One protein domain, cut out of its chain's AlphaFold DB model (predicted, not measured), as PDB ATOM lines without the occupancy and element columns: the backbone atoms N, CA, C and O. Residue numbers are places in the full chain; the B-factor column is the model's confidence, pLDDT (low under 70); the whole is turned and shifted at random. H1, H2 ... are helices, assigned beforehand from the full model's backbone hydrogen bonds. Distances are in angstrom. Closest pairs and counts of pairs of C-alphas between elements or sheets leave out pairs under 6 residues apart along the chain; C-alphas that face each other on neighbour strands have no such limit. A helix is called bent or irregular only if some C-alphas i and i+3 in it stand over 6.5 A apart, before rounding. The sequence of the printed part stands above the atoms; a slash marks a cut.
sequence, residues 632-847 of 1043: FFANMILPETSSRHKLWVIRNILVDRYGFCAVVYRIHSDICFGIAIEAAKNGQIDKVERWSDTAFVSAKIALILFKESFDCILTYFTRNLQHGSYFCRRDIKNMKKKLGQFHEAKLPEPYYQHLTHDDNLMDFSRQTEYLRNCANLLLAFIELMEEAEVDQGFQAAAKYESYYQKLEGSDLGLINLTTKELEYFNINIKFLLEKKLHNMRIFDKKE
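This is residues 632 to 847 of the 1043 residues of an uncharacterized protein of Zostera marina (UniProt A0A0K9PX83). Five helices, H3, H4, H5, H8 and H11, lie side by side as a bundle, with H5 nearest the middle and H8 the longest. Past H3, at one end of the longest axis, sit H2 and short H1; towards the other end H6 and H9 pack on H8, H9 slanting across it. The printed part has 216 residues with eleven named helices, H1 to H11 in order, and no named strand, so its class is all helix. The whole is compact and rounded, with a radius of gyration of the C-alphas of 17.4 A and spans of 50 by 42 by 32 A.

Find C-alpha 632 at (-142.544, 58.287, 32.601), where H1, residues 632 to 637, begins; H2 follows as residues 643 to 653. H3, residues 662 to 681, runs 29.3 A, and H4, residues 685 to 705, runs 30.5 A. Next come H5, residues 710 to 723, 19.5 A long, H6, residues 729 to 739, and H7, residues 752 to 755. H8, residues 764 to 788, starts with C-alpha 764 at (-162.657, 68.622, 26.354) and runs 36.5 A. H9 is residues 796 to 809, H10 residues 814 to 817. H11, residues 820 to 834, is 21.2 A long and ends with C-alpha 834 at (-162.409, 36.928, 17.198); it is irregular, with C-alphas 821 and 824 7.9 A apart.

Look first at H8, the hub, which touches H5, H6, H9 and H11. The closest C-alphas of H8 and H5, Ala 775 and Leu 714, are 6.7 A apart, at a shallow tilt of 25 degrees, the same way. H11 touches H8 at Phe 825 and Cys 774, their closest C-alphas, 7.0 A apart. H4 forms hairpins with H5 and with H3; Ser 669 of H3 and Ala 695 of H4 have the closest C-alphas, 4.0 A apart. H2 and H3 are a hairpin too, closest at the C-alphas of Ser 643 and Ile 671, 6.4 A. H6 touches H8, the C-alphas of Leu 739 and Ala 775 being closest at 5.5 A. H9 touches H8 at a steep tilt of 52 degrees, with the C-alphas of Tyr 803 and Leu 784 closest at 6.6 A. H10 touches H9, closest at the C-alphas of Leu 814 and Leu 807, 5.8 A. H1 and H7 only just touch, with 3 pairs of C-alphas within 8 A. Every O i to N i+4 pair is within hydrogen-bond range in H1 to H6, H8 and H9, 8 of 11 are in H11, and H7 and H10 are too short for such a pair.

The C-alphas of Ala 634 and Lys 846, the two farthest apart, are 52.5 A apart. The printed part has no cut, and the link from H6 to H7, 12 residues, is long. In the end stretch, residues 835 to 847, residues 842 to 843 pair in parallel with residues 727 to 728. The mean pLDDT of the printed part is 73.1; among the residues under 70 are 787 to 801, 808 to 824 and 834 to 847.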
ATOM      1  N   PHE A 632    -141.642  59.433  32.471       85.94
ATOM      2  CA  PHE A 632    -142.544  58.287  32.601       85.94
ATOM      3  C   PHE A 632    -143.335  58.053  31.313       85.94
ATOM      4  O   PHE A 632    -143.275  56.967  30.736       85.94
ATOM      5  N   PHE A 633    -144.029  59.080  30.819       82.19
ATOM      6  CA  PHE A 633    -144.819  58.961  29.594       82.19
ATOM      7  C   PHE A 633    -143.937  58.757  28.359       82.19
ATOM      8  O   PHE A 633    -144.300  57.960  27.497       82.19
ATOM      9  N   ALA A 634    -142.745  59.363  28.305       77.50
ATOM     10  CA  ALA A 634    -141.781  59.110  27.233       77.50
ATOM     11  C   ALA A 634    -141.404  57.616  27.153       77.50
ATOM     12  O   ALA A 634    -141.465  57.015  26.080       77.50
ATOM     13  N   ASN A 635    -141.135  56.979  28.297       79.06
ATOM     14  CA  ASN A 635    -140.852  55.542  28.374       79.06
ATOM     15  C   ASN A 635    -142.056  54.652  28.006       79.06
ATOM     16  O   ASN A 635    -141.871  53.517  27.565       79.06
ATOM     17  N   MET A 636    -143.292  55.133  28.188       81.75
ATOM     18  CA  MET A 636    -144.509  54.365  27.892       81.75
ATOM     19  C   MET A 636    -144.962  54.483  26.432       81.75
ATOM     20  O   MET A 636    -145.452  53.498  25.865       81.75
ATOM     21  N   ILE A 637    -144.794  55.659  25.820       69.06
ATOM     22  CA  ILE A 637    -145.319  55.990  24.487       69.06
ATOM     23  C   ILE A 637    -144.402  55.475  23.368       69.06
ATOM     24  O   ILE A 637    -144.902  55.053  22.328       69.06
ATOM     25  N   LEU A 638    -143.078  55.435  23.572       67.31
ATOM     26  CA  LEU A 638    -142.133  55.034  22.522       67.31
ATOM     27  C   LEU A 638    -142.420  53.607  21.995       67.31
ATOM     28  O   LEU A 638    -142.321  52.646  22.766       67.31
ATOM     29  N   PRO A 639    -142.735  53.424  20.694       61.44
ATOM     30  CA  PRO A 639    -143.081  52.115  20.124       61.44
ATOM     31  C   PRO A 639    -141.948  51.085  20.201       61.44
ATOM     32  O   PRO A 639    -142.203  49.889  20.301       61.44
ATOM     33  N   GLU A 640    -140.697  51.551  20.177       61.59
ATOM     34  CA  GLU A 640    -139.486  50.718  20.178       61.59
ATOM     35  C   GLU A 640    -139.185  50.089  21.548       61.59
ATOM     36  O   GLU A 640    -138.399  49.144  21.656       61.59
ATOM     37  N   THR A 641    -139.816  50.582  22.618       71.06
ATOM     38  CA  THR A 641    -139.601  50.040  23.960       71.06
ATOM     39  C   THR A 641    -140.358  48.725  24.141       71.06
ATOM     40  O   THR A 641    -141.581  48.642  24.006       71.06
ATOM     41  N   SER A 642    -139.623  47.661  24.477       81.25
ATOM     42  CA  SER A 642    -140.227  46.340  24.686       81.25
ATOM     43  C   SER A 642    -141.235  46.345  25.846       81.25
ATOM     44  O   SER A 642    -140.999  46.972  26.883       81.25
ATOM     45  N   SER A 643    -142.312  45.558  25.739       82.12
ATOM     46  CA  SER A 643    -143.305  45.393  26.817       82.12
ATOM     47  C   SER A 643    -142.673  44.955  28.145       82.12
ATOM     48  O   SER A 643    -143.144  45.338  29.213       82.12
ATOM     49  N   ARG A 644    -141.563  44.200  28.099       80.81
ATOM     50  CA  ARG A 644    -140.785  43.826  29.294       80.81
ATOM     51  C   ARG A 644    -140.155  45.032  29.982       80.81
ATOM     52  O   ARG A 644    -140.189  45.103  31.205       80.81
ATOM     53  N   HIS A 645    -139.597  45.963  29.213       82.44
ATOM     54  CA  HIS A 645    -139.023  47.187  29.762       82.44
ATOM     55  C   HIS A 645    -140.112  48.079  30.370       82.44
ATOM     56  O   HIS A 645    -139.967  48.511  31.509       82.44
ATOM     57  N   LYS A 646    -141.251  48.250  29.683       86.19
ATOM     58  CA  LYS A 646    -142.399  49.006  30.218       86.19
ATOM     59  C   LYS A 646    -142.908  48.425  31.543       86.19
ATOM     60  O   LYS A 646    -143.110  49.161  32.505       86.19
ATOM     61  N   LEU A 647    -143.042  47.097  31.631       85.62
ATOM     62  CA  LEU A 647    -143.403  46.414  32.880       85.62
ATOM     63  C   LEU A 647    -142.361  46.606  33.983       85.62
ATOM     64  O   LEU A 647    -142.733  46.759  35.142       85.62
ATOM     65  N   TRP A 648    -141.072  46.582  33.643       83.81
ATOM     66  CA  TRP A 648    -140.003  46.836  34.606       83.81
ATOM     67  C   TRP A 648    -140.089  48.260  35.170       83.81
ATOM     68  O   TRP A 648    -140.066  48.421  36.386       83.81
ATOM     69  N   VAL A 649    -140.289  49.278  34.322       82.31
ATOM     70  CA  VAL A 649    -140.474  50.676  34.760       82.31
ATOM     71  C   VAL A 649    -141.671  50.800  35.707       82.31
ATOM     72  O   VAL A 649    -141.530  51.335  36.804       82.31
ATOM     73  N   ILE A 650    -142.829  50.244  35.332       84.56
ATOM     74  CA  ILE A 650    -144.038  50.277  36.169       84.56
ATOM     75  C   ILE A 650    -143.806  49.582  37.513       84.56
ATOM     76  O   ILE A 650    -144.172  50.119  38.555       84.56
ATOM     77  N   ARG A 651    -143.177  48.402  37.503       79.62
ATOM     78  CA  ARG A 651    -142.902  47.638  38.724       79.62
ATOM     79  C   ARG A 651    -141.996  48.384  39.690       79.62
ATOM     80  O   ARG A 651    -142.223  48.269  40.884       79.62
ATOM     81  N   ASN A 652    -141.011  49.137  39.207       76.75
ATOM     82  CA  ASN A 652    -140.146  49.918  40.093       76.75
ATOM     83  C   ASN A 652    -140.872  51.136  40.669       76.75
ATOM     84  O   ASN A 652    -140.759  51.399  41.857       76.75
ATOM     85  N   ILE A 653    -141.672  51.837  39.862       75.06
ATOM     86  CA  ILE A 653    -142.382  53.048  40.304       75.06
ATOM     87  C   ILE A 653    -143.518  52.702  41.286       75.06
ATOM     88  O   ILE A 653    -143.753  53.432  42.244       75.06
ATOM     89  N   LEU A 654    -144.205  51.568  41.109       69.19
ATOM     90  CA  LEU A 654    -145.303  51.148  41.995       69.19
ATOM     91  C   LEU A 654    -144.855  50.569  43.346       69.19
ATOM     92  O   LEU A 654    -145.706  50.352  44.206       69.19
ATOM     93  N   VAL A 655    -143.559  50.309  43.540       61.31
ATOM     94  CA  VAL A 655    -143.008  49.934  44.857       61.31
ATOM     95  C   VAL A 655    -142.898  51.156  45.783       61.31
ATOM     96  O   VAL A 655    -142.870  50.986  46.999       61.31
ATOM     97  N   ASP A 656    -142.932  52.368  45.220       55.41
ATOM     98  CA  ASP A 656    -142.798  53.639  45.933       55.41
ATOM     99  C   ASP A 656    -144.156  54.381  46.064       55.41
ATOM    100  O   ASP A 656    -145.244  53.819  45.926       55.41
ATOM    101  N   ARG A 657    -144.098  55.699  46.294       62.56
ATOM    102  CA  ARG A 657    -145.176  56.708  46.452       62.56
ATOM    103  C   ARG A 657    -146.339  56.727  45.429       62.56
ATOM    104  O   ARG A 657    -147.203  57.606  45.533       62.56
ATOM    105  N   TYR A 658    -146.359  55.835  44.437       71.81
ATOM    106  CA  TYR A 658    -147.272  55.833  43.281       71.81
ATOM    107  C   TYR A 658    -148.319  54.710  43.302       71.81
ATOM    108  O   TYR A 658    -149.102  54.589  42.361       71.81
ATOM    109  N   GLY A 659    -148.391  53.918  44.379       67.62
ATOM    110  CA  GLY A 659    -149.353  52.814  44.533       67.62
ATOM    111  C   GLY A 659    -150.838  53.194  44.397       67.62
ATOM    112  O   GLY A 659    -151.672  52.306  44.238       67.62
ATOM    113  N   PHE A 660    -151.159  54.491  44.398       70.56
ATOM    114  CA  PHE A 660    -152.508  55.054  44.268       70.56
ATOM    115  C   PHE A 660    -152.712  55.868  42.979       70.56
ATOM    116  O   PHE A 660    -153.760  56.480  42.794       70.56
ATOM    117  N   CYS A 661    -151.740  55.852  42.065       81.88
ATOM    118  CA  CYS A 661    -151.819  56.569  40.799       81.88
ATOM    119  C   CYS A 661    -152.617  55.754  39.767       81.88
ATOM    120  O   CYS A 661    -152.125  54.773  39.198       81.88
ATOM    121  N   ALA A 662    -153.869  56.150  39.518       86.19
ATOM    122  CA  ALA A 662    -154.801  55.401  38.670       86.19
ATOM    123  C   ALA A 662    -154.276  55.177  37.238       86.19
ATOM    124  O   ALA A 662    -154.441  54.085  36.682       86.19
ATOM    125  N   VAL A 663    -153.593  56.173  36.655       87.56
ATOM    126  CA  VAL A 663    -153.077  56.094  35.278       87.56
ATOM    127  C   VAL A 663    -151.997  55.023  35.117       87.56
ATOM    128  O   VAL A 663    -151.942  54.364  34.079       87.56
ATOM    129  N   VAL A 664    -151.192  54.756  36.150       88.56
ATOM    130  CA  VAL A 664    -150.161  53.710  36.088       88.56
ATOM    131  C   VAL A 664    -150.810  52.331  35.954       88.56
ATOM    132  O   VAL A 664    -150.416  51.549  35.090       88.56
ATOM    133  N   TYR A 665    -151.856  52.045  36.736       89.06
ATOM    134  CA  TYR A 665    -152.604  50.786  36.630       89.06
ATOM    135  C   TYR A 665    -153.391  50.673  35.323       89.06
ATOM    136  O   TYR A 665    -153.506  49.578  34.764       89.06
ATOM    137  N   ARG A 666    -153.898  51.796  34.802       90.00
ATOM    138  CA  ARG A 666    -154.528  51.851  33.478       90.00
ATOM    139  C   ARG A 666    -153.531  51.437  32.395       90.00
ATOM    140  O   ARG A 666    -153.818  50.523  31.625       90.00
ATOM    141  N   ILE A 667    -152.345  52.049  32.360       88.88
ATOM    142  CA  ILE A 667    -151.286  51.723  31.390       88.88
ATOM    143  C   ILE A 667    -150.795  50.280  31.581       88.88
ATOM    144  O   ILE A 667    -150.624  49.545  30.607       88.88
ATOM    145  N   HIS A 668    -150.630  49.836  32.829       89.62
ATOM    146  CA  HIS A 668    -150.258  48.459  33.148       89.62
ATOM    147  C   HIS A 668    -151.268  47.446  32.585       89.62
ATOM    148  O   HIS A 668    -150.865  46.458  31.971       89.62
ATOM    149  N   SER A 669    -152.575  47.717  32.715       91.50
ATOM    150  CA  SER A 669    -153.641  46.902  32.112       91.50
ATOM    151  C   SER A 669    -153.442  46.720  30.608       91.50
ATOM    152  O   SER A 669    -153.540  45.603  30.094       91.50
ATOM    153  N   ASP A 670    -153.143  47.805  29.904       87.12
ATOM    154  CA  ASP A 670    -152.964  47.799  28.456       87.12
ATOM    155  C   ASP A 670    -151.728  47.017  28.016       87.12
ATOM    156  O   ASP A 670    -151.815  46.191  27.104       87.12
ATOM    157  N   ILE A 671    -150.600  47.197  28.706       88.62
ATOM    158  CA  ILE A 671    -149.367  46.449  28.426       88.62
ATOM    159  C   ILE A 671    -149.583  44.952  28.664       88.62
ATOM    160  O   ILE A 671    -149.237  44.135  27.807       88.62
ATOM    161  N   CYS A 672    -150.182  44.577  29.799       89.19
ATOM    162  CA  CYS A 672    -150.492  43.183  30.108       89.19
ATOM    163  C   CYS A 672    -151.398  42.563  29.041       89.19
ATOM    164  O   CYS A 672    -151.135  41.456  28.574       89.19
ATOM    165  N   PHE A 673    -152.431  43.281  28.605       87.69
ATOM    166  CA  PHE A 673    -153.318  42.779  27.565       87.69
ATOM    167  C   PHE A 673    -152.624  42.658  26.201       87.69
ATOM    168  O   PHE A 673    -152.827  41.669  25.497       87.69
ATOM    169  N   GLY A 674    -151.741  43.597  25.851       84.38
ATOM    170  CA  GLY A 674    -150.895  43.494  24.660       84.38
ATOM    171  C   GLY A 674    -150.045  42.218  24.653       84.38
ATOM    172  O   GLY A 674    -150.003  41.506  23.649       84.38
ATOM    173  N   ILE A 675    -149.451  41.864  25.798       86.44
ATOM    174  CA  ILE A 675    -148.700  40.607  25.967       86.44
ATOM    175  C   ILE A 675    -149.626  39.389  25.842       86.44
ATOM    176  O   ILE A 675    -149.240  38.381  25.247       86.44
ATOM    177  N   ALA A 676    -150.854  39.462  26.364       84.19
ATOM    178  CA  ALA A 676    -151.838  38.392  26.213       84.19
ATOM    179  C   ALA A 676    -152.204  38.154  24.736       84.19
ATOM    180  O   ALA A 676    -152.280  37.004  24.305       84.19
ATOM    181  N   ILE A 677    -152.365  39.216  23.936       80.69
ATOM    182  CA  ILE A 677    -152.605  39.110  22.488       80.69
ATOM    183  C   ILE A 677    -151.418  38.438  21.786       80.69
ATOM    184  O   ILE A 677    -151.610  37.546  20.960       80.69
ATOM    185  N   GLU A 678    -150.188  38.845  22.102       82.19
ATOM    186  CA  GLU A 678    -148.981  38.255  21.515       82.19
ATOM    187  C   GLU A 678    -148.845  36.767  21.876       82.19
ATOM    188  O   GLU A 678    -148.589  35.926  21.012       82.19
ATOM    189  N   ALA A 679    -149.108  36.411  23.135       83.00
ATOM    190  CA  ALA A 679    -149.146  35.025  23.584       83.00
ATOM    191  C   ALA A 679    -150.218  34.206  22.845       83.00
ATOM    192  O   ALA A 679    -149.963  33.054  22.491       83.00
ATOM    193  N   ALA A 680    -151.385  34.798  22.566       78.94
ATOM    194  CA  ALA A 680    -152.468  34.139  21.840       78.94
ATOM    195  C   ALA A 680    -152.074  33.844  20.387       78.94
ATOM    196  O   ALA A 680    -152.295  32.730  19.914       78.94
ATOM    197  N   LYS A 681    -151.416  34.797  19.711       79.31
ATOM    198  CA  LYS A 681    -150.858  34.598  18.360       79.31
ATOM    199  C   LYS A 681    -149.836  33.459  18.318       79.31
ATOM    200  O   LYS A 681    -149.778  32.728  17.337       79.31
ATOM    201  N   ASN A 682    -149.086  33.279  19.403       81.62
ATOM    202  CA  ASN A 682    -148.078  32.230  19.553       81.62
ATOM    203  C   ASN A 682    -148.628  30.905  20.125       81.62
ATOM    204  O   ASN A 682    -147.843  30.011  20.435       81.62
ATOM    205  N   GLY A 683    -149.947  30.771  20.324       76.81
ATOM    206  CA  GLY A 683    -150.574  29.554  20.860       76.81
ATOM    207  C   GLY A 683    -150.276  29.255  22.338       76.81
ATOM    208  O   GLY A 683    -150.493  28.136  22.796       76.81
ATOM    209  N   GLN A 684    -149.782  30.227  23.110       77.31
ATOM    210  CA  GLN A 684    -149.352  30.049  24.506       77.31
ATOM    211  C   GLN A 684    -150.507  30.285  25.493       77.31
ATOM    212  O   GLN A 684    -150.524  31.293  26.200       77.31
ATOM    213  N   ILE A 685    -151.465  29.353  25.548       72.62
ATOM    214  CA  ILE A 685    -152.737  29.489  26.289       72.62
ATOM    215  C   ILE A 685    -152.534  29.917  27.754       72.62
ATOM    216  O   ILE A 685    -153.135  30.903  28.179       72.62
ATOM    217  N   ASP A 686    -151.633  29.267  28.498       69.31
ATOM    218  CA  ASP A 686    -151.416  29.570  29.924       69.31
ATOM    219  C   ASP A 686    -150.929  31.019  30.149       69.31
ATOM    220  O   ASP A 686    -151.267  31.671  31.141       69.31
ATOM    221  N   LYS A 687    -150.155  31.573  29.204       78.06
ATOM    222  CA  LYS A 687    -149.712  32.973  29.274       78.06
ATOM    223  C   LYS A 687    -150.835  33.943  28.930       78.06
ATOM    224  O   LYS A 687    -150.913  34.995  29.559       78.06
ATOM    225  N   VAL A 688    -151.692  33.607  27.964       79.31
ATOM    226  CA  VAL A 688    -152.864  34.432  27.620       79.31
ATOM    227  C   VAL A 688    -153.728  34.642  28.855       79.31
ATOM    228  O   VAL A 688    -154.099  35.773  29.158       79.31
ATOM    229  N   GLU A 689    -154.004  33.561  29.580       75.81
ATOM    230  CA  GLU A 689    -154.832  33.574  30.783       75.81
ATOM    231  C   GLU A 689    -154.206  34.435  31.886       75.81
ATOM    232  O   GLU A 689    -154.802  35.428  32.302       75.81
ATOM    233  N   ARG A 690    -152.952  34.155  32.266       81.44
ATOM    234  CA  ARG A 690    -152.238  34.912  33.307       81.44
ATOM    235  C   ARG A 690    -152.206  36.420  33.038       81.44
ATOM    236  O   ARG A 690    -152.444  37.226  33.942       81.44
ATOM    237  N   TRP A 691    -151.878  36.818  31.811       86.44
ATOM    238  CA  TRP A 691    -151.769  38.233  31.454       86.44
ATOM    239  C   TRP A 691    -153.134  38.906  31.289       86.44
ATOM    240  O   TRP A 691    -153.262  40.083  31.621       86.44
ATOM    241  N   SER A 692    -154.168  38.166  30.872       84.56
ATOM    242  CA  SER A 692    -155.550  38.664  30.841       84.56
ATOM    243  C   SER A 692    -156.100  38.905  32.247       84.56
ATOM    244  O   SER A 692    -156.708  39.947  32.488       84.56
ATOM    245  N   ASP A 693    -155.844  37.987  33.185       83.12
ATOM    246  CA  ASP A 693    -156.223  38.128  34.596       83.12
ATOM    247  C   ASP A 693    -155.525  39.355  35.211       83.12
ATOM    248  O   ASP A 693    -156.168  40.211  35.822       83.12
ATOM    249  N   THR A 694    -154.222  39.513  34.956       87.12
ATOM    250  CA  THR A 694    -153.441  40.673  35.425       87.12
ATOM    251  C   THR A 694    -153.959  41.988  34.832       87.12
ATOM    252  O   THR A 694    -154.104  42.981  35.552       87.12
ATOM    253  N   ALA A 695    -154.286  42.004  33.537       90.25
ATOM    254  CA  ALA A 695    -154.845  43.177  32.871       90.25
ATOM    255  C   ALA A 695    -156.208  43.572  33.459       90.25
ATOM    256  O   ALA A 695    -156.447  44.741  33.759       90.25
ATOM    257  N   PHE A 696    -157.079  42.586  33.694       89.75
ATOM    258  CA  PHE A 696    -158.386  42.790  34.312       89.75
ATOM    259  C   PHE A 696    -158.282  43.378  35.723       89.75
ATOM    260  O   PHE A 696    -158.967  44.358  36.033       89.75
ATOM    261  N   VAL A 697    -157.402  42.830  36.564       89.12
ATOM    262  CA  VAL A 697    -157.176  43.345  37.924       89.12
ATOM    263  C   VAL A 697    -156.637  44.769  37.882       89.12
ATOM    264  O   VAL A 697    -157.123  45.624  38.615       89.12
ATOM    265  N   SER A 698    -155.691  45.053  36.986       90.50
ATOM    266  CA  SER A 698    -155.097  46.389  36.853       90.50
ATOM    267  C   SER A 698    -156.145  47.424  36.454       90.50
ATOM    268  O   SER A 698    -156.261  48.471  37.083       90.50
ATOM    269  N   ALA A 699    -156.995  47.093  35.478       91.75
ATOM    270  CA  ALA A 699    -158.099  47.957  35.073       91.75
ATOM    271  C   ALA A 699    -159.109  48.172  36.209       91.75
ATOM    272  O   ALA A 699    -159.671  49.257  36.365       91.75
ATOM    273  N   LYS A 700    -159.335  47.145  37.036       87.69
ATOM    274  CA  LYS A 700    -160.201  47.257  38.208       87.69
ATOM    275  C   LYS A 700    -159.605  48.163  39.284       87.69
ATOM    276  O   LYS A 700    -160.359  48.944  39.859       87.69
ATOM    277  N   ILE A 701    -158.299  48.079  39.544       84.94
ATOM    278  CA  ILE A 701    -157.602  48.965  40.488       84.94
ATOM    279  C   ILE A 701    -157.658  50.409  39.988       84.94
ATOM    280  O   ILE A 701    -158.093  51.277  40.739       84.94
ATOM    281  N   ALA A 702    -157.339  50.652  38.712       88.69
ATOM    282  CA  ALA A 702    -157.450  51.977  38.097       88.69
ATOM    283  C   ALA A 702    -158.856  52.572  38.287       88.69
ATOM    284  O   ALA A 702    -159.002  53.693  38.766       88.69
ATOM    285  N   LEU A 703    -159.903  51.777  38.026       87.50
ATOM    286  CA  LEU A 703    -161.289  52.186  38.253       87.50
ATOM    287  C   LEU A 703    -161.618  52.438  39.732       87.50
ATOM    288  O   LEU A 703    -162.488  53.249  40.017       87.50
ATOM    289  N   ILE A 704    -161.013  51.717  40.679       79.31
ATOM    290  CA  ILE A 704    -161.241  51.959  42.113       79.31
ATOM    291  C   ILE A 704    -160.614  53.288  42.536       79.31
ATOM    292  O   ILE A 704    -161.262  54.024  43.278       79.31
ATOM    293  N   LEU A 705    -159.401  53.569  42.055       78.88
ATOM    294  CA  LEU A 705    -158.637  54.776  42.369       78.88
ATOM    295  C   LEU A 705    -159.223  56.028  41.703       78.88
ATOM    296  O   LEU A 705    -159.160  57.102  42.287       78.88
ATOM    297  N   PHE A 706    -159.833  55.891  40.521       81.75
ATOM    298  CA  PHE A 706    -160.480  56.998  39.818       81.75
ATOM    299  C   PHE A 706    -161.825  56.571  39.212       81.75
ATOM    300  O   PHE A 706    -161.952  56.270  38.023       81.75
ATOM    301  N   LYS A 707    -162.863  56.524  40.054       78.69
ATOM    302  CA  LYS A 707    -164.193  55.988  39.698       78.69
ATOM    303  C   LYS A 707    -164.951  56.838  38.689       78.69
ATOM    304  O   LYS A 707    -165.821  56.314  37.992       78.69
ATOM    305  N   GLU A 708    -164.657  58.130  38.660       79.19
ATOM    306  CA  GLU A 708    -165.261  59.124  37.784       79.19
ATOM    307  C   GLU A 708    -164.574  59.208  36.414       79.19
ATOM    308  O   GLU A 708    -165.154  59.800  35.507       79.19
ATOM    309  N   SER A 709    -163.394  58.593  36.243       84.56
ATOM    310  CA  SER A 709    -162.710  58.505  34.950       84.56
ATOM    311  C   SER A 709    -163.461  57.553  34.018       84.56
ATOM    312  O   SER A 709    -163.554  56.339  34.238       84.56
ATOM    313  N   PHE A 710    -163.997  58.114  32.946       85.38
ATOM    314  CA  PHE A 710    -164.596  57.405  31.830       85.38
ATOM    315  C   PHE A 710    -163.592  56.485  31.135       85.38
ATOM    316  O   PHE A 710    -163.967  55.368  30.776       85.38
ATOM    317  N   ASP A 711    -162.327  56.892  31.002       85.25
ATOM    318  CA  ASP A 711    -161.271  56.031  30.449       85.25
ATOM    319  C   ASP A 711    -161.041  54.785  31.326       85.25
ATOM    320  O   ASP A 711    -161.026  53.654  30.822       85.25
ATOM    321  N   CYS A 712    -160.984  54.952  32.652       89.19
ATOM    322  CA  CYS A 712    -160.882  53.826  33.583       89.19
ATOM    323  C   CYS A 712    -162.129  52.924  33.534       89.19
ATOM    324  O   CYS A 712    -162.009  51.694  33.568       89.19
ATOM    325  N   ILE A 713    -163.331  53.504  33.414       88.69
ATOM    326  CA  ILE A 713    -164.591  52.755  33.255       88.69
ATOM    327  C   ILE A 713    -164.575  51.922  31.965       88.69
ATOM    328  O   ILE A 713    -164.891  50.727  32.010       88.69
ATOM    329  N   LEU A 714    -164.212  52.528  30.832       88.69
ATOM    330  CA  LEU A 714    -164.136  51.856  29.533       88.69
ATOM    331  C   LEU A 714    -163.109  50.735  29.553       88.69
ATOM    332  O   LEU A 714    -163.422  49.613  29.150       88.69
ATOM    333  N   THR A 715    -161.912  51.013  30.069       90.12
ATOM    334  CA  THR A 715    -160.834  50.029  30.188       90.12
ATOM    335  C   THR A 715    -161.292  48.848  31.038       90.12
ATOM    336  O   THR A 715    -161.196  47.702  30.602       90.12
ATOM    337  N   TYR A 716    -161.891  49.097  32.207       91.31
ATOM    338  CA  TYR A 716    -162.415  48.033  33.062       91.31
ATOM    339  C   TYR A 716    -163.478  47.179  32.367       91.31
ATOM    340  O   TYR A 716    -163.384  45.953  32.405       91.31
ATOM    341  N   PHE A 717    -164.489  47.782  31.733       89.00
ATOM    342  CA  PHE A 717    -165.535  47.001  31.067       89.00
ATOM    343  C   PHE A 717    -165.007  46.221  29.867       89.00
ATOM    344  O   PHE A 717    -165.353  45.050  29.714       89.00
ATOM    345  N   THR A 718    -164.113  46.825  29.087       88.56
ATOM    346  CA  THR A 718    -163.427  46.161  27.974       88.56
ATOM    347  C   THR A 718    -162.663  44.936  28.473       88.56
ATOM    348  O   THR A 718    -162.896  43.826  27.995       88.56
ATOM    349  N   ARG A 719    -161.828  45.095  29.509       88.94
ATOM    350  CA  ARG A 719    -161.063  43.986  30.097       88.94
ATOM    351  C   ARG A 719    -161.960  42.944  30.755       88.94
ATOM    352  O   ARG A 719    -161.669  41.762  30.648       88.94
ATOM    353  N   ASN A 720    -163.065  43.338  31.386       85.06
ATOM    354  CA  ASN A 720    -164.014  42.398  31.989       85.06
ATOM    355  C   ASN A 720    -164.672  41.493  30.931       85.06
ATOM    356  O   ASN A 720    -164.776  40.282  31.127       85.06
ATOM    357  N   LEU A 721    -165.063  42.069  29.788       81.75
ATOM    358  CA  LEU A 721    -165.578  41.313  28.641       81.75
ATOM    359  C   LEU A 721    -164.486  40.409  28.041       81.75
ATOM    360  O   LEU A 721    -164.717  39.227  27.792       81.75
ATOM    361  N   GLN A 722    -163.267  40.927  27.874       79.94
ATOM    362  CA  GLN A 722    -162.153  40.181  27.277       79.94
ATOM    363  C   GLN A 722    -161.597  39.071  28.174       79.94
ATOM    364  O   GLN A 722    -161.175  38.039  27.655       79.94
ATOM    365  N   HIS A 723    -161.623  39.237  29.495       75.62
ATOM    366  CA  HIS A 723    -161.220  38.228  30.479       75.62
ATOM    367  C   HIS A 723    -162.119  36.979  30.395       75.62
ATOM    368  O   HIS A 723    -161.632  35.855  30.487       75.62
ATOM    369  N   GLY A 724    -163.407  37.145  30.066       62.81
ATOM    370  CA  GLY A 724    -164.351  36.034  29.886       62.81
ATOM    371  C   GLY A 724    -165.064  35.629  31.176       62.81
ATOM    372  O   GLY A 724    -165.180  34.445  31.478       62.81
ATOM    373  N   SER A 725    -165.519  36.614  31.948       59.09
ATOM    374  CA  SER A 725    -166.329  36.399  33.151       59.09
ATOM    375  C   SER A 725    -167.746  35.911  32.796       59.09
ATOM    376  O   SER A 725    -168.297  36.277  31.760       59.09
ATOM    377  N   TYR A 726    -168.376  35.124  33.675       60.56
ATOM    378  CA  TYR A 726    -169.817  34.858  33.588       60.56
ATOM    379  C   TYR A 726    -170.588  36.104  34.012       60.56
ATOM    380  O   TYR A 726    -170.335  36.650  35.089       60.56
ATOM    381  N   PHE A 727    -171.549  36.533  33.198       65.88
ATOM    382  CA  PHE A 727    -172.356  37.712  33.491       65.88
ATOM    383  C   PHE A 727    -173.780  37.294  33.830       65.88
ATOM    384  O   PHE A 727    -174.434  36.589  33.064       65.88
ATOM    385  N   CYS A 728    -174.319  37.760  34.956       62.03
ATOM    386  CA  CYS A 728    -175.766  37.683  35.133       62.03
ATOM    387  C   CYS A 728    -176.442  38.853  34.398       62.03
ATOM    388  O   CYS A 728    -175.841  39.914  34.206       62.03
ATOM    389  N   ARG A 729    -177.731  38.724  34.054       67.50
ATOM    390  CA  ARG A 729    -178.497  39.825  33.427       67.50
ATOM    391  C   ARG A 729    -178.448  41.140  34.213       67.50
ATOM    392  O   ARG A 729    -178.560  42.217  33.635       67.50
ATOM    393  N   ARG A 730    -178.265  41.081  35.538       68.44
ATOM    394  CA  ARG A 730    -178.090  42.280  36.371       68.44
ATOM    395  C   ARG A 730    -176.752  42.971  36.104       68.44
ATOM    396  O   ARG A 730    -176.734  44.198  36.067       68.44
ATOM    397  N   ASP A 731    -175.671  42.220  35.908       69.94
ATOM    398  CA  ASP A 731    -174.349  42.775  35.601       69.94
ATOM    399  C   ASP A 731    -174.362  43.451  34.233       69.94
ATOM    400  O   ASP A 731    -173.962  44.609  34.131       69.94
ATOM    401  N   ILE A 732    -174.932  42.788  33.222       77.31
ATOM    402  CA  ILE A 732    -175.122  43.362  31.882       77.31
ATOM    403  C   ILE A 732    -175.960  44.643  31.951       77.31
ATOM    404  O   ILE A 732    -175.546  45.688  31.453       77.31
ATOM    405  N   LYS A 733    -177.096  44.617  32.662       81.06
ATOM    406  CA  LYS A 733    -177.942  45.803  32.859       81.06
ATOM    407  C   LYS A 733    -177.196  46.951  33.549       81.06
ATOM    408  O   LYS A 733    -177.391  48.111  33.191       81.06
ATOM    409  N   ASN A 734    -176.356  46.646  34.538       79.56
ATOM    410  CA  ASN A 734    -175.536  47.645  35.221       79.56
ATOM    411  C   ASN A 734    -174.451  48.223  34.298       79.56
ATOM    412  O   ASN A 734    -174.228  49.433  34.338       79.56
ATOM    413  N   MET A 735    -173.805  47.389  33.472       85.75
ATOM    414  CA  MET A 735    -172.829  47.835  32.470       85.75
ATOM    415  C   MET A 735    -173.487  48.744  31.435       85.75
ATOM    416  O   MET A 735    -173.023  49.865  31.254       85.75
ATOM    417  N   LYS A 736    -174.626  48.333  30.859       86.44
ATOM    418  CA  LYS A 736    -175.405  49.158  29.924       86.44
ATOM    419  C   LYS A 736    -175.783  50.506  30.525       86.44
ATOM    420  O   LYS A 736    -175.571  51.542  29.907       86.44
ATOM    421  N   LYS A 737    -176.284  50.504  31.765       85.88
ATOM    422  CA  LYS A 737    -176.636  51.742  32.470       85.88
ATOM    423  C   LYS A 737    -175.432  52.675  32.620       85.88
ATOM    424  O   LYS A 737    -175.596  53.871  32.432       85.88
ATOM    425  N   LYS A 738    -174.258  52.151  32.988       83.25
ATOM    426  CA  LYS A 738    -173.050  52.967  33.165       83.25
ATOM    427  C   LYS A 738    -172.494  53.479  31.836       83.25
ATOM    428  O   LYS A 738    -172.173  54.655  31.753       83.25
ATOM    429  N   LEU A 739    -172.422  52.635  30.808       85.31
ATOM    430  CA  LEU A 739    -171.959  53.032  29.473       85.31
ATOM    431  C   LEU A 739    -172.891  54.076  28.834       85.31
ATOM    432  O   LEU A 739    -172.417  55.036  28.240       85.31
ATOM    433  N   GLY A 740    -174.207  53.968  29.046       80.31
ATOM    434  CA  GLY A 740    -175.183  54.946  28.551       80.31
ATOM    435  C   GLY A 740    -175.165  56.314  29.254       80.31
ATOM    436  O   GLY A 740    -175.841  57.230  28.803       80.31
ATOM    437  N   GLN A 741    -174.418  56.483  30.352       77.25
ATOM    438  CA  GLN A 741    -174.315  57.757  31.090       77.25
ATOM    439  C   GLN A 741    -173.202  58.685  30.570       77.25
ATOM    440  O   GLN A 741    -173.073  59.812  31.041       77.25
ATOM    441  N   PHE A 742    -172.418  58.257  29.576       74.56
ATOM    442  CA  PHE A 742    -171.272  59.014  29.049       74.56
ATOM    443  C   PHE A 742    -171.668  60.304  28.300       74.56
ATOM    444  O   PHE A 742    -170.817  61.133  27.985       74.56
ATOM    445  N   HIS A 743    -172.958  60.530  28.028       62.62
ATOM    446  CA  HIS A 743    -173.442  61.793  27.460       62.62
ATOM    447  C   HIS A 743    -173.316  62.988  28.426       62.62
ATOM    448  O   HIS A 743    -173.348  64.127  27.969       62.62
ATOM    449  N   GLU A 744    -173.129  62.743  29.728       62.22
ATOM    450  CA  GLU A 744    -173.122  63.754  30.797       62.22
ATOM    451  C   GLU A 744    -171.723  63.995  31.401       62.22
ATOM    452  O   GLU A 744    -171.609  64.300  32.587       62.22
ATOM    453  N   ALA A 745    -170.636  63.826  30.639       65.25
ATOM    454  CA  ALA A 745    -169.285  63.983  31.180       65.25
ATOM    455  C   ALA A 745    -169.036  65.394  31.748       65.25
ATOM    456  O   ALA A 745    -169.087  66.391  31.028       65.25
ATOM    457  N   LYS A 746    -168.761  65.477  33.057       72.06
ATOM    458  CA  LYS A 746    -168.517  66.747  33.767       72.06
ATOM    459  C   LYS A 746    -167.037  66.998  34.077       72.06
ATOM    460  O   LYS A 746    -166.642  68.160  34.163       72.06
ATOM    461  N   LEU A 747    -166.239  65.936  34.218       80.94
ATOM    462  CA  LEU A 747    -164.818  65.988  34.582       80.94
ATOM    463  C   LEU A 747    -163.917  65.623  33.391       80.94
ATOM    464  O   LEU A 747    -164.292  64.729  32.631       80.94
ATOM    465  N   PRO A 748    -162.760  66.293  33.231       83.50
ATOM    466  CA  PRO A 748    -161.778  65.989  32.192       83.50
ATOM    467  C   PRO A 748    -160.934  64.764  32.555       83.50
ATOM    468  O   PRO A 748    -160.705  64.498  33.736       83.50
ATOM    469  N   GLU A 749    -160.430  64.055  31.542       84.62
ATOM    470  CA  GLU A 749    -159.436  62.987  31.727       84.62
ATOM    471  C   GLU A 749    -158.017  63.592  31.774       84.62
ATOM    472  O   GLU A 749    -157.529  64.047  30.732       84.62
ATOM    473  N   PRO A 750    -157.328  63.599  32.935       81.88
ATOM    474  CA  PRO A 750    -156.102  64.386  33.140       81.88
ATOM    475  C   PRO A 750    -154.921  63.971  32.260       81.88
ATOM    476  O   PRO A 750    -154.111  64.803  31.866       81.88
ATOM    477  N   TYR A 751    -154.835  62.684  31.920       79.69
ATOM    478  CA  TYR A 751    -153.700  62.110  31.191       79.69
ATOM    479  C   TYR A 751    -153.986  61.814  29.729       79.69
ATOM    480  O   TYR A 751    -153.146  61.246  29.039       79.69
ATOM    481  N   TYR A 752    -155.164  62.183  29.240       75.56
ATOM    482  CA  TYR A 752    -155.623  61.791  27.916       75.56
ATOM    483  C   TYR A 752    -154.653  62.184  26.794       75.56
ATOM    484  O   TYR A 752    -154.372  61.359  25.929       75.56
ATOM    485  N   GLN A 753    -154.051  63.377  26.881       71.12
ATOM    486  CA  GLN A 753    -153.029  63.864  25.943       71.12
ATOM    487  C   GLN A 753    -151.823  62.917  25.795       71.12
ATOM    488  O   GLN A 753    -151.178  62.893  24.756       71.12
ATOM    489  N   HIS A 754    -151.517  62.120  26.823       72.06
ATOM    490  CA  HIS A 754    -150.422  61.148  26.807       72.06
ATOM    491  C   HIS A 754    -150.876  59.740  26.404       72.06
ATOM    492  O   HIS A 754    -150.047  58.875  26.127       72.06
ATOM    493  N   LEU A 755    -152.184  59.480  26.409       68.19
ATOM    494  CA  LEU A 755    -152.764  58.171  26.111       68.19
ATOM    495  C   LEU A 755    -153.216  58.059  24.647       68.19
ATOM    496  O   LEU A 755    -153.363  56.944  24.144       68.19
ATOM    497  N   THR A 756    -153.408  59.186  23.955       64.00
ATOM    498  CA  THR A 756    -153.791  59.245  22.536       64.00
ATOM    499  C   THR A 756    -152.685  59.860  21.683       64.00
ATOM    500  O   THR A 756    -152.069  60.833  22.089       64.00
ATOM    501  N   HIS A 757    -152.457  59.327  20.479       57.91
ATOM    502  CA  HIS A 757    -151.458  59.845  19.525       57.91
ATOM    503  C   HIS A 757    -152.033  60.948  18.610       57.91
ATOM    504  O   HIS A 757    -151.525  61.158  17.508       57.91
ATOM    505  N   ASP A 758    -153.133  61.589  19.015       59.28
ATOM    506  CA  ASP A 758    -153.873  62.544  18.189       59.28
ATOM    507  C   ASP A 758    -153.949  63.923  18.853       59.28
ATOM    508  O   ASP A 758    -154.764  64.166  19.747       59.28
ATOM    509  N   ASP A 759    -153.118  64.840  18.357       56.56
ATOM    510  CA  ASP A 759    -153.061  66.238  18.792       56.56
ATOM    511  C   ASP A 759    -154.387  66.994  18.542       56.56
ATOM    512  O   ASP A 759    -154.617  68.065  19.107       56.56
ATOM    513  N   ASN A 760    -155.303  66.454  17.724       55.12
ATOM    514  CA  ASN A 760    -156.592  67.087  17.432       55.12
ATOM    515  C   ASN A 760    -157.647  66.879  18.531       55.12
ATOM    516  O   ASN A 760    -158.691  67.540  18.492       55.12
ATOM    517  N   LEU A 761    -157.403  66.000  19.510       57.81
ATOM    518  CA  LEU A 761    -158.351  65.653  20.582       57.81
ATOM    519  C   LEU A 761    -158.083  66.390  21.911       57.81
ATOM    520  O   LEU A 761    -158.618  66.001  22.947       57.81
ATOM    521  N   MET A 762    -157.295  67.471  21.889       60.00
ATOM    522  CA  MET A 762    -156.915  68.245  23.086       60.00
ATOM    523  C   MET A 762    -158.073  69.033  23.727       60.00
ATOM    524  O   MET A 762    -157.971  69.447  24.878       60.00
ATOM    525  N   ASP A 763    -159.176  69.248  23.005       71.56
ATOM    526  CA  ASP A 763    -160.363  69.924  23.539       71.56
ATOM    527  C   ASP A 763    -161.279  68.959  24.315       71.56
ATOM    528  O   ASP A 763    -161.586  67.855  23.856       71.56
ATOM    529  N   PHE A 764    -161.795  69.410  25.463       76.81
ATOM    530  CA  PHE A 764    -162.657  68.622  26.354       76.81
ATOM    531  C   PHE A 764    -163.907  68.070  25.645       76.81
ATOM    532  O   PHE A 764    -164.337  66.944  25.922       76.81
ATOM    533  N   SER A 765    -164.492  68.836  24.714       76.19
ATOM    534  CA  SER A 765    -165.664  68.383  23.956       76.19
ATOM    535  C   SER A 765    -165.322  67.194  23.057       76.19
ATOM    536  O   SER A 765    -166.062  66.210  23.032       76.19
ATOM    537  N   ARG A 766    -164.180  67.258  22.362       76.81
ATOM    538  CA  ARG A 766    -163.701  66.190  21.473       76.81
ATOM    539  C   ARG A 766    -163.280  64.943  22.248       76.81
ATOM    540  O   ARG A 766    -163.651  63.837  21.866       76.81
ATOM    541  N   GLN A 767    -162.590  65.113  23.377       79.00
ATOM    542  CA  GLN A 767    -162.284  64.020  24.307       79.00
ATOM    543  C   GLN A 767    -163.562  63.295  24.765       79.00
ATOM    544  O   GLN A 767    -163.643  62.068  24.728       79.00
ATOM    545  N   THR A 768    -164.586  64.051  25.168       78.94
ATOM    546  CA  THR A 768    -165.872  63.484  25.606       78.94
ATOM    547  C   THR A 768    -166.570  62.723  24.476       78.94
ATOM    548  O   THR A 768    -167.143  61.656  24.702       78.94
ATOM    549  N   GLU A 769    -166.531  63.258  23.257       79.75
ATOM    550  CA  GLU A 769    -167.091  62.615  22.067       79.75
ATOM    551  C   GLU A 769    -166.383  61.294  21.737       79.75
ATOM    552  O   GLU A 769    -167.052  60.282  21.530       79.75
ATOM    553  N   TYR A 770    -165.049  61.263  21.798       79.62
ATOM    554  CA  TYR A 770    -164.263  60.042  21.625       79.62
ATOM    555  C   TYR A 770    -164.661  58.948  22.627       79.62
ATOM    556  O   TYR A 770    -165.004  57.829  22.239       79.62
ATOM    557  N   LEU A 771    -164.679  59.277  23.924       81.50
ATOM    558  CA  LEU A 771    -165.017  58.321  24.986       81.50
ATOM    559  C   LEU A 771    -166.456  57.807  24.847       81.50
ATOM    560  O   LEU A 771    -166.728  56.626  25.074       81.50
ATOM    561  N   ARG A 772    -167.379  58.674  24.422       82.06
ATOM    562  CA  ARG A 772    -168.760  58.300  24.103       82.06
ATOM    563  C   ARG A 772    -168.824  57.320  22.931       82.06
ATOM    564  O   ARG A 772    -169.548  56.331  23.018       82.06
ATOM    565  N   ASN A 773    -168.056  57.548  21.870       81.00
ATOM    566  CA  ASN A 773    -168.004  56.639  20.724       81.00
ATOM    567  C   ASN A 773    -167.449  55.263  21.130       81.00
ATOM    568  O   ASN A 773    -168.056  54.242  20.805       81.00
ATOM    569  N   CYS A 774    -166.390  55.219  21.943       82.88
ATOM    570  CA  CYS A 774    -165.882  53.978  22.541       82.88
ATOM    571  C   CYS A 774    -166.946  53.249  23.384       82.88
ATOM    572  O   CYS A 774    -167.104  52.029  23.275       82.88
ATOM    573  N   ALA A 775    -167.714  53.980  24.199       85.88
ATOM    574  CA  ALA A 775    -168.806  53.409  24.992       85.88
ATOM    575  C   ALA A 775    -169.903  52.798  24.105       85.88
ATOM    576  O   ALA A 775    -170.378  51.695  24.383       85.88
ATOM    577  N   ASN A 776    -170.265  53.480  23.018       83.44
ATOM    578  CA  ASN A 776    -171.264  53.009  22.060       83.44
ATOM    579  C   ASN A 776    -170.815  51.735  21.328       83.44
ATOM    580  O   ASN A 776    -171.611  50.810  21.174       83.44
ATOM    581  N   LEU A 777    -169.534  51.635  20.957       83.31
ATOM    582  CA  LEU A 777    -168.971  50.417  20.361       83.31
ATOM    583  C   LEU A 777    -169.089  49.206  21.304       83.31
ATOM    584  O   LEU A 777    -169.444  48.109  20.863       83.31
ATOM    585  N   LEU A 778    -168.840  49.397  22.606       86.06
ATOM    586  CA  LEU A 778    -169.041  48.350  23.615       86.06
ATOM    587  C   LEU A 778    -170.519  48.006  23.817       86.06
ATOM    588  O   LEU A 778    -170.851  46.832  23.968       86.06
ATOM    589  N   LEU A 779    -171.410  49.001  23.824       86.38
ATOM    590  CA  LEU A 779    -172.855  48.779  23.939       86.38
ATOM    591  C   LEU A 779    -173.378  47.915  22.787       86.38
ATOM    592  O   LEU A 779    -174.055  46.920  23.053       86.38
ATOM    593  N   ALA A 780    -172.986  48.224  21.547       81.62
ATOM    594  CA  ALA A 780    -173.330  47.426  20.373       81.62
ATOM    595  C   ALA A 780    -172.836  45.972  20.503       81.62
ATOM    596  O   ALA A 780    -173.545  45.029  20.149       81.62
ATOM    597  N   PHE A 781    -171.645  45.769  21.080       81.38
ATOM    598  CA  PHE A 781    -171.099  44.428  21.304       81.38
ATOM    599  C   PHE A 781    -171.892  43.662  22.370       81.38
ATOM    600  O   PHE A 781    -172.215  42.490  22.185       81.38
ATOM    601  N   ILE A 782    -172.255  44.320  23.474       81.88
ATOM    602  CA  ILE A 782    -173.079  43.719  24.532       81.88
ATOM    603  C   ILE A 782    -174.462  43.327  23.989       81.88
ATOM    604  O   ILE A 782    -174.990  42.279  24.351       81.88
ATOM    605  N   GLU A 783    -175.056  44.138  23.116       81.00
ATOM    606  CA  GLU A 783    -176.327  43.807  22.463       81.00
ATOM    607  C   GLU A 783    -176.208  42.615  21.516       81.00
ATOM    608  O   GLU A 783    -177.096  41.769  21.484       81.00
ATOM    609  N   LEU A 784    -175.114  42.514  20.756       77.44
ATOM    610  CA  LEU A 784    -174.822  41.329  19.945       77.44
ATOM    611  C   LEU A 784    -174.680  40.069  20.816       77.44
ATOM    612  O   LEU A 784    -175.176  39.005  20.454       77.44
ATOM    613  N   MET A 785    -174.029  40.181  21.980       75.12
ATOM    614  CA  MET A 785    -173.905  39.066  22.923       75.12
ATOM    615  C   MET A 785    -175.258  38.576  23.456       75.12
ATOM    616  O   MET A 785    -175.438  37.371  23.601       75.12
ATOM    617  N   GLU A 786    -176.190  39.483  23.766       74.25
ATOM    618  CA  GLU A 786    -177.535  39.123  24.243       74.25
ATOM    619  C   GLU A 786    -178.365  38.396  23.170       74.25
ATOM    620  O   GLU A 786    -179.147  37.509  23.501       74.25
ATOM    621  N   GLU A 787    -178.182  38.724  21.890       69.44
ATOM    622  CA  GLU A 787    -178.864  38.049  20.774       69.44
ATOM    623  C   GLU A 787    -178.254  36.684  20.451       69.44
ATOM    624  O   GLU A 787    -178.981  35.715  20.233       69.44
ATOM    625  N   ALA A 788    -176.924  36.571  20.493       63.62
ATOM    626  CA  ALA A 788    -176.226  35.307  20.267       63.62
ATOM    627  C   ALA A 788    -176.523  34.237  21.343       63.62
ATOM    628  O   ALA A 788    -176.243  33.062  21.122       63.62
ATOM    629  N   GLU A 789    -177.082  34.616  22.501       58.16
ATOM    630  CA  GLU A 789    -177.601  33.685  23.518       58.16
ATOM    631  C   GLU A 789    -178.874  32.956  23.037       58.16
ATOM    632  O   GLU A 789    -179.123  31.818  23.435       58.16
ATOM    633  N   VAL A 790    -179.673  33.596  22.175       51.19
ATOM    634  CA  VAL A 790    -180.953  33.066  21.674       51.19
ATOM    635  C   VAL A 790    -180.735  32.029  20.569       51.19
ATOM    636  O   VAL A 790    -181.429  31.013  20.538       51.19
ATOM    637  N   ASP A 791    -179.728  32.238  19.721       45.62
ATOM    638  CA  ASP A 791    -179.383  31.347  18.613       45.62
ATOM    639  C   ASP A 791    -178.141  30.509  18.951       45.62
ATOM    640  O   ASP A 791    -176.998  30.968  18.871       45.62
ATOM    641  N   GLN A 792    -178.347  29.237  19.313       46.84
ATOM    642  CA  GLN A 792    -177.274  28.267  19.572       46.84
ATOM    643  C   GLN A 792    -176.471  27.951  18.292       46.84
ATOM    644  O   GLN A 792    -176.652  26.899  17.684       46.84
ATOM    645  N   GLY A 793    -175.577  28.847  17.853       50.81
ATOM    646  CA  GLY A 793    -174.787  28.590  16.640       50.81
ATOM    647  C   GLY A 793    -174.079  29.762  15.957       50.81
ATOM    648  O   GLY A 793    -173.815  29.672  14.761       50.81
ATOM    649  N   PHE A 794    -173.741  30.853  16.648       52.66
ATOM    650  CA  PHE A 794    -173.107  32.007  15.991       52.66
ATOM    651  C   PHE A 794    -171.625  31.769  15.603       52.66
ATOM    652  O   PHE A 794    -170.722  31.793  16.451       52.66
ATOM    653  N   GLN A 795    -171.358  31.600  14.301       57.84
ATOM    654  CA  GLN A 795    -170.008  31.574  13.711       57.84
ATOM    655  C   GLN A 795    -169.356  32.972  13.716       57.84
ATOM    656  O   GLN A 795    -170.047  33.985  13.686       57.84
ATOM    657  N   ALA A 796    -168.019  33.049  13.752       52.44
ATOM    658  CA  ALA A 796    -167.290  34.320  13.873       52.44
ATOM    659  C   ALA A 796    -167.547  35.300  12.709       52.44
ATOM    660  O   ALA A 796    -167.748  36.482  12.959       52.44
ATOM    661  N   ALA A 797    -167.613  34.821  11.461       51.59
ATOM    662  CA  ALA A 797    -167.868  35.671  10.290       51.59
ATOM    663  C   ALA A 797    -169.250  36.356  10.340       51.59
ATOM    664  O   ALA A 797    -169.348  37.560  10.123       51.59
ATOM    665  N   ALA A 798    -170.291  35.627  10.755       62.84
ATOM    666  CA  ALA A 798    -171.637  36.177  10.930       62.84
ATOM    667  C   ALA A 798    -171.716  37.224  12.063       62.84
ATOM    668  O   ALA A 798    -172.536  38.137  12.009       62.84
ATOM    669  N   LYS A 799    -170.845  37.129  13.083       65.88
ATOM    670  CA  LYS A 799    -170.762  38.132  14.165       65.88
ATOM    671  C   LYS A 799    -170.206  39.453  13.676       65.88
ATOM    672  O   LYS A 799    -170.699  40.493  14.091       65.88
ATOM    673  N   TYR A 800    -169.184  39.402  12.826       67.62
ATOM    674  CA  TYR A 800    -168.609  40.600  12.228       67.62
ATOM    675  C   TYR A 800    -169.663  41.353  11.417       67.62
ATOM    676  O   TYR A 800    -169.906  42.524  11.688       67.62
ATOM    677  N   GLU A 801    -170.349  40.669  10.500       68.69
ATOM    678  CA  GLU A 801    -171.398  41.285   9.677       68.69
ATOM    679  C   GLU A 801    -172.555  41.834  10.523       68.69
ATOM    680  O   GLU A 801    -172.950  42.984  10.344       68.69
ATOM    681  N   SER A 802    -173.047  41.071  11.505       70.44
ATOM    682  CA  SER A 802    -174.135  41.513  12.390       70.44
ATOM    683  C   SER A 802    -173.739  42.694  13.289       70.44
ATOM    684  O   SER A 802    -174.535  43.611  13.492       70.44
ATOM    685  N   TYR A 803    -172.498  42.727  13.790       75.12
ATOM    686  CA  TYR A 803    -171.977  43.856  14.564       75.12
ATOM    687  C   TYR A 803    -171.961  45.148  13.737       75.12
ATOM    688  O   TYR A 803    -172.471  46.173  14.189       75.12
ATOM    689  N   TYR A 804    -171.430  45.097  12.511       71.50
ATOM    690  CA  TYR A 804    -171.375  46.269  11.634       71.50
ATOM    691  C   TYR A 804    -172.766  46.710  11.151       71.50
ATOM    692  O   TYR A 804    -173.034  47.909  11.128       71.50
ATOM    693  N   GLN A 805    -173.697  45.784  10.898       71.50
ATOM    694  CA  GLN A 805    -175.099  46.117  10.595       71.50
ATOM    695  C   GLN A 805    -175.805  46.854  11.745       71.50
ATOM    696  O   GLN A 805    -176.626  47.738  11.508       71.50
ATOM    697  N   LYS A 806    -175.487  46.544  13.009       71.50
ATOM    698  CA  LYS A 806    -176.021  47.304  14.152       71.50
ATOM    699  C   LYS A 806    -175.479  48.721  14.219       71.50
ATOM    700  O   LYS A 806    -176.217  49.638  14.573       71.50
ATOM    701  N   LEU A 807    -174.213  48.908  13.859       70.56
ATOM    702  CA  LEU A 807    -173.646  50.245  13.732       70.56
ATOM    703  C   LEU A 807    -174.341  51.029  12.601       70.56
ATOM    704  O   LEU A 807    -174.550  52.227  12.768       70.56
ATOM    705  N   GLU A 808    -174.777  50.357  11.523       66.38
ATOM    706  CA  GLU A 808    -175.572  50.930  10.407       66.38
ATOM    707  C   GLU A 808    -176.997  51.304  10.798       66.38
ATOM    708  O   GLU A 808    -177.480  52.357  10.389       66.38
ATOM    709  N   GLY A 809    -177.661  50.476  11.606       58.06
ATOM    710  CA  GLY A 809    -179.020  50.735  12.084       58.06
ATOM    711  C   GLY A 809    -179.110  51.703  13.269       58.06
ATOM    712  O   GLY A 809    -180.204  52.161  13.593       58.06
ATOM    713  N   SER A 810    -177.995  51.999  13.939       59.22
ATOM    714  CA  SER A 810    -177.956  52.978  15.025       59.22
ATOM    715  C   SER A 810    -177.901  54.405  14.467       59.22
ATOM    716  O   SER A 810    -177.074  54.691  13.604       59.22
ATOM    717  N   ASP A 811    -178.692  55.336  15.015       53.19
ATOM    718  CA  ASP A 811    -178.657  56.784  14.691       53.19
ATOM    719  C   ASP A 811    -177.289  57.461  14.989       53.19
ATOM    720  O   ASP A 811    -177.158  58.683  14.969       53.19
ATOM    721  N   LEU A 812    -176.254  56.679  15.314       52.69
ATOM    722  CA  LEU A 812    -174.964  57.116  15.840       52.69
ATOM    723  C   LEU A 812    -173.895  57.347  14.756       52.69
ATOM    724  O   LEU A 812    -172.834  57.873  15.080       52.69
ATOM    725  N   GLY A 813    -174.124  56.960  13.493       53.16
ATOM    726  CA  GLY A 813    -173.200  57.260  12.381       53.16
ATOM    727  C   GLY A 813    -171.783  56.670  12.524       53.16
ATOM    728  O   GLY A 813    -170.830  57.211  11.964       53.16
ATOM    729  N   LEU A 814    -171.624  55.568  13.267       58.91
ATOM    730  CA  LEU A 814    -170.328  55.041  13.731       58.91
ATOM    731  C   LEU A 814    -169.475  54.316  12.665       58.91
ATOM    732  O   LEU A 814    -168.330  53.971  12.943       58.91
ATOM    733  N   ILE A 815    -169.974  54.078  11.448       54.69
ATOM    734  CA  ILE A 815    -169.238  53.306  10.414       54.69
ATOM    735  C   ILE A 815    -168.093  54.100   9.789       54.69
ATOM    736  O   ILE A 815    -167.030  53.546   9.502       54.69
ATOM    737  N   ASN A 816    -168.279  55.412   9.633       48.94
ATOM    738  CA  ASN A 816    -167.256  56.304   9.082       48.94
ATOM    739  C   ASN A 816    -166.174  56.680  10.111       48.94
ATOM    740  O   ASN A 816    -165.192  57.320   9.750       48.94
ATOM    741  N   LEU A 817    -166.324  56.260  11.375       49.72
ATOM    742  CA  LEU A 817    -165.390  56.505  12.483       49.72
ATOM    743  C   LEU A 817    -164.246  55.472  12.551       49.72
ATOM    744  O   LEU A 817    -163.509  55.393  13.529       49.72
ATOM    745  N   THR A 818    -164.035  54.714  11.475       46.94
ATOM    746  CA  THR A 818    -162.829  53.898  11.233       46.94
ATOM    747  C   THR A 818    -161.607  54.752  10.838       46.94
ATOM    748  O   THR A 818    -160.707  54.293  10.134       46.94
ATOM    749  N   THR A 819    -161.564  56.007  11.299       51.56
ATOM    750  CA  THR A 819    -160.433  56.933  11.194       51.56
ATOM    751  C   THR A 819    -159.281  56.505  12.117       51.56
ATOM    752  O   THR A 819    -159.453  55.690  13.026       51.56
ATOM    753  N   LYS A 820    -158.091  57.096  11.908       52.47
ATOM    754  CA  LYS A 820    -156.914  56.976  12.799       52.47
ATOM    755  C   LYS A 820    -157.253  57.170  14.289       52.47
ATOM    756  O   LYS A 820    -156.608  56.567  15.139       52.47
ATOM    757  N   GLU A 821    -158.271  57.975  14.597       55.19
ATOM    758  CA  GLU A 821    -158.682  58.361  15.955       55.19
ATOM    759  C   GLU A 821    -159.023  57.150  16.847       55.19
ATOM    760  O   GLU A 821    -158.628  57.111  18.010       55.19
ATOM    761  N   LEU A 822    -159.705  56.125  16.317       59.22
ATOM    762  CA  LEU A 822    -160.184  54.959  17.086       59.22
ATOM    763  C   LEU A 822    -159.361  53.679  16.871       59.22
ATOM    764  O   LEU A 822    -159.715  52.626  17.406       59.22
ATOM    765  N   GLU A 823    -158.253  53.747  16.127       63.03
ATOM    766  CA  GLU A 823    -157.447  52.586  15.721       63.03
ATOM    767  C   GLU A 823    -157.052  51.691  16.912       63.03
ATOM    768  O   GLU A 823    -157.200  50.468  16.864       63.03
ATOM    769  N   TYR A 824    -156.661  52.302  18.034       62.50
ATOM    770  CA  TYR A 824    -156.285  51.583  19.252       62.50
ATOM    771  C   TYR A 824    -157.469  50.877  19.939       62.50
ATOM    772  O   TYR A 824    -157.358  49.725  20.367       62.50
ATOM    773  N   PHE A 825    -158.632  51.530  20.028       73.31
ATOM    774  CA  PHE A 825    -159.818  50.926  20.643       73.31
ATOM    775  C   PHE A 825    -160.422  49.829  19.751       73.31
ATOM    776  O   PHE A 825    -160.881  48.799  20.250       73.31
ATOM    777  N   ASN A 826    -160.314  49.980  18.428       70.94
ATOM    778  CA  ASN A 826    -160.754  48.987  17.451       70.94
ATOM    779  C   ASN A 826    -160.033  47.640  17.609       70.94
ATOM    780  O   ASN A 826    -160.665  46.599  17.440       70.94
ATOM    781  N   ILE A 827    -158.756  47.622  18.011       72.19
ATOM    782  CA  ILE A 827    -158.031  46.373  18.319       72.19
ATOM    783  C   ILE A 827    -158.715  45.607  19.462       72.19
ATOM    784  O   ILE A 827    -158.844  44.382  19.399       72.19
ATOM    785  N   ASN A 828    -159.199  46.314  20.488       79.00
ATOM    786  CA  ASN A 828    -159.880  45.696  21.625       79.00
ATOM    787  C   ASN A 828    -161.219  45.062  21.229       79.00
ATOM    788  O   ASN A 828    -161.513  43.945  21.668       79.00
ATOM    789  N   ILE A 829    -162.004  45.751  20.396       76.31
ATOM    790  CA  ILE A 829    -163.277  45.245  19.862       76.31
ATOM    791  C   ILE A 829    -163.039  44.085  18.891       76.31
ATOM    792  O   ILE A 829    -163.704  43.055  18.985       76.31
ATOM    793  N   LYS A 830    -162.042  44.194  18.010       74.88
ATOM    794  CA  LYS A 830    -161.662  43.122  17.086       74.88
ATOM    795  C   LYS A 830    -161.318  41.839  17.842       74.88
ATOM    796  O   LYS A 830    -161.874  40.787  17.546       74.88
ATOM    797  N   PHE A 831    -160.498  41.931  18.889       75.62
ATOM    798  CA  PHE A 831    -160.184  40.777  19.733       75.62
ATOM    799  C   PHE A 831    -161.436  40.148  20.372       75.62
ATOM    800  O   PHE A 831    -161.550  38.923  20.437       75.62
ATOM    801  N   LEU A 832    -162.396  40.966  20.823       76.06
ATOM    802  CA  LEU A 832    -163.671  40.483  21.368       76.06
ATOM    803  C   LEU A 832    -164.498  39.701  20.334       76.06
ATOM    804  O   LEU A 832    -165.094  38.682  20.684       76.06
ATOM    805  N   LEU A 833    -164.508  40.147  19.076       71.69
ATOM    806  CA  LEU A 833    -165.220  39.492  17.972       71.69
ATOM    807  C   LEU A 833    -164.534  38.191  17.510       71.69
ATOM    808  O   LEU A 833    -165.218  37.239  17.127       71.69
ATOM    809  N   GLU A 834    -163.199  38.117  17.578       68.62
ATOM    810  CA  GLU A 834    -162.409  36.928  17.198       68.62
ATOM    811  C   GLU A 834    -162.425  35.820  18.259       68.62
ATOM    812  O   GLU A 834    -162.279  34.638  17.930       68.62
ATOM    813  N   LYS A 835    -162.612  36.165  19.540       63.44
ATOM    814  CA  LYS A 835    -162.605  35.188  20.636       63.44
ATOM    815  C   LYS A 835    -163.752  34.177  20.464       63.44
ATOM    816  O   LYS A 835    -164.926  34.540  20.367       63.44
ATOM    817  N   LYS A 836    -163.440  32.869  20.477       51.59
ATOM    818  CA  LYS A 836    -164.461  31.799  20.491       51.59
ATOM    819  C   LYS A 836    -165.351  31.971  21.732       51.59
ATOM    820  O   LYS A 836    -164.905  31.789  22.860       51.59
ATOM    821  N   LEU A 837    -166.621  32.306  21.504       43.97
ATOM    822  CA  LEU A 837    -167.625  32.689  22.512       43.97
ATOM    823  C   LEU A 837    -168.044  31.575  23.491       43.97
ATOM    824  O   LEU A 837    -168.948  31.792  24.291       43.97
ATOM    825  N   HIS A 838    -167.408  30.400  23.477       40.06
ATOM    826  CA  HIS A 838    -167.817  29.268  24.317       40.06
ATOM    827  C   HIS A 838    -167.757  29.551  25.834       40.06
ATOM    828  O   HIS A 838    -168.400  28.832  26.594       40.06
ATOM    829  N   ASN A 839    -167.091  30.634  26.262       41.47
ATOM    830  CA  ASN A 839    -166.919  30.995  27.674       41.47
ATOM    831  C   ASN A 839    -167.751  32.206  28.147       41.47
ATOM    832  O   ASN A 839    -167.738  32.502  29.338       41.47
ATOM    833  N   MET A 840    -168.477  32.910  27.268       49.22
ATOM    834  CA  MET A 840    -169.338  34.035  27.671       49.22
ATOM    835  C   MET A 840    -170.803  33.610  27.611       49.22
ATOM    836  O   MET A 840    -171.381  33.513  26.534       49.22
ATOM    837  N   ARG A 841    -171.401  33.345  28.775       52.44
ATOM    838  CA  ARG A 841    -172.837  33.064  28.911       52.44
ATOM    839  C   ARG A 841    -173.492  34.126  29.786       52.44
ATOM    840  O   ARG A 841    -172.990  34.431  30.872       52.44
ATOM    841  N   ILE A 842    -174.594  34.679  29.290       50.94
ATOM    842  CA  ILE A 842    -175.558  35.446  30.075       50.94
ATOM    843  C   ILE A 842    -176.568  34.426  30.620       50.94
ATOM    844  O   ILE A 842    -176.824  33.420  29.973       50.94
ATOM    845  N   PHE A 843    -177.055  34.604  31.849       51.44
ATOM    846  CA  PHE A 843    -177.962  33.632  32.478       51.44
ATOM    847  C   PHE A 843    -179.176  34.297  33.125       51.44
ATOM    848  O   PHE A 843    -179.078  35.394  33.698       51.44
ATOM    849  N   ASP A 844    -180.312  33.592  33.111       45.06
ATOM    850  CA  ASP A 844    -181.558  34.023  33.747       45.06
ATOM    851  C   ASP A 844    -181.777  33.329  35.107       45.06
ATOM    852  O   ASP A 844    -181.590  32.119  35.248       45.06
ATOM    853  N   LYS A 845    -182.285  34.055  36.123       38.84
ATOM    854  CA  LYS A 845    -182.626  33.475  37.452       38.84
ATOM    855  C   LYS A 845    -183.619  32.296  37.356       38.84
ATOM    856  O   LYS A 845    -183.795  31.551  38.320       38.84
ATOM    857  N   LYS A 846    -184.302  32.140  36.214       34.94
ATOM    858  CA  LYS A 846    -185.277  31.077  35.944       34.94
ATOM    859  C   LYS A 846    -184.657  29.764  35.464       34.94
ATOM    860  O   LYS A 846    -185.242  28.729  35.770       34.94
ATOM    861  N   GLU A 847    -183.496  29.756  34.811       36.94
ATOM    862  CA  GLU A 847    -182.844  28.503  34.384       36.94
ATOM    863  C   GLU A 847    -182.337  27.690  35.582       36.94
ATOM    864  O   GLU A 847    -182.535  26.477  35.638       36.94
TER     865      GLU A 847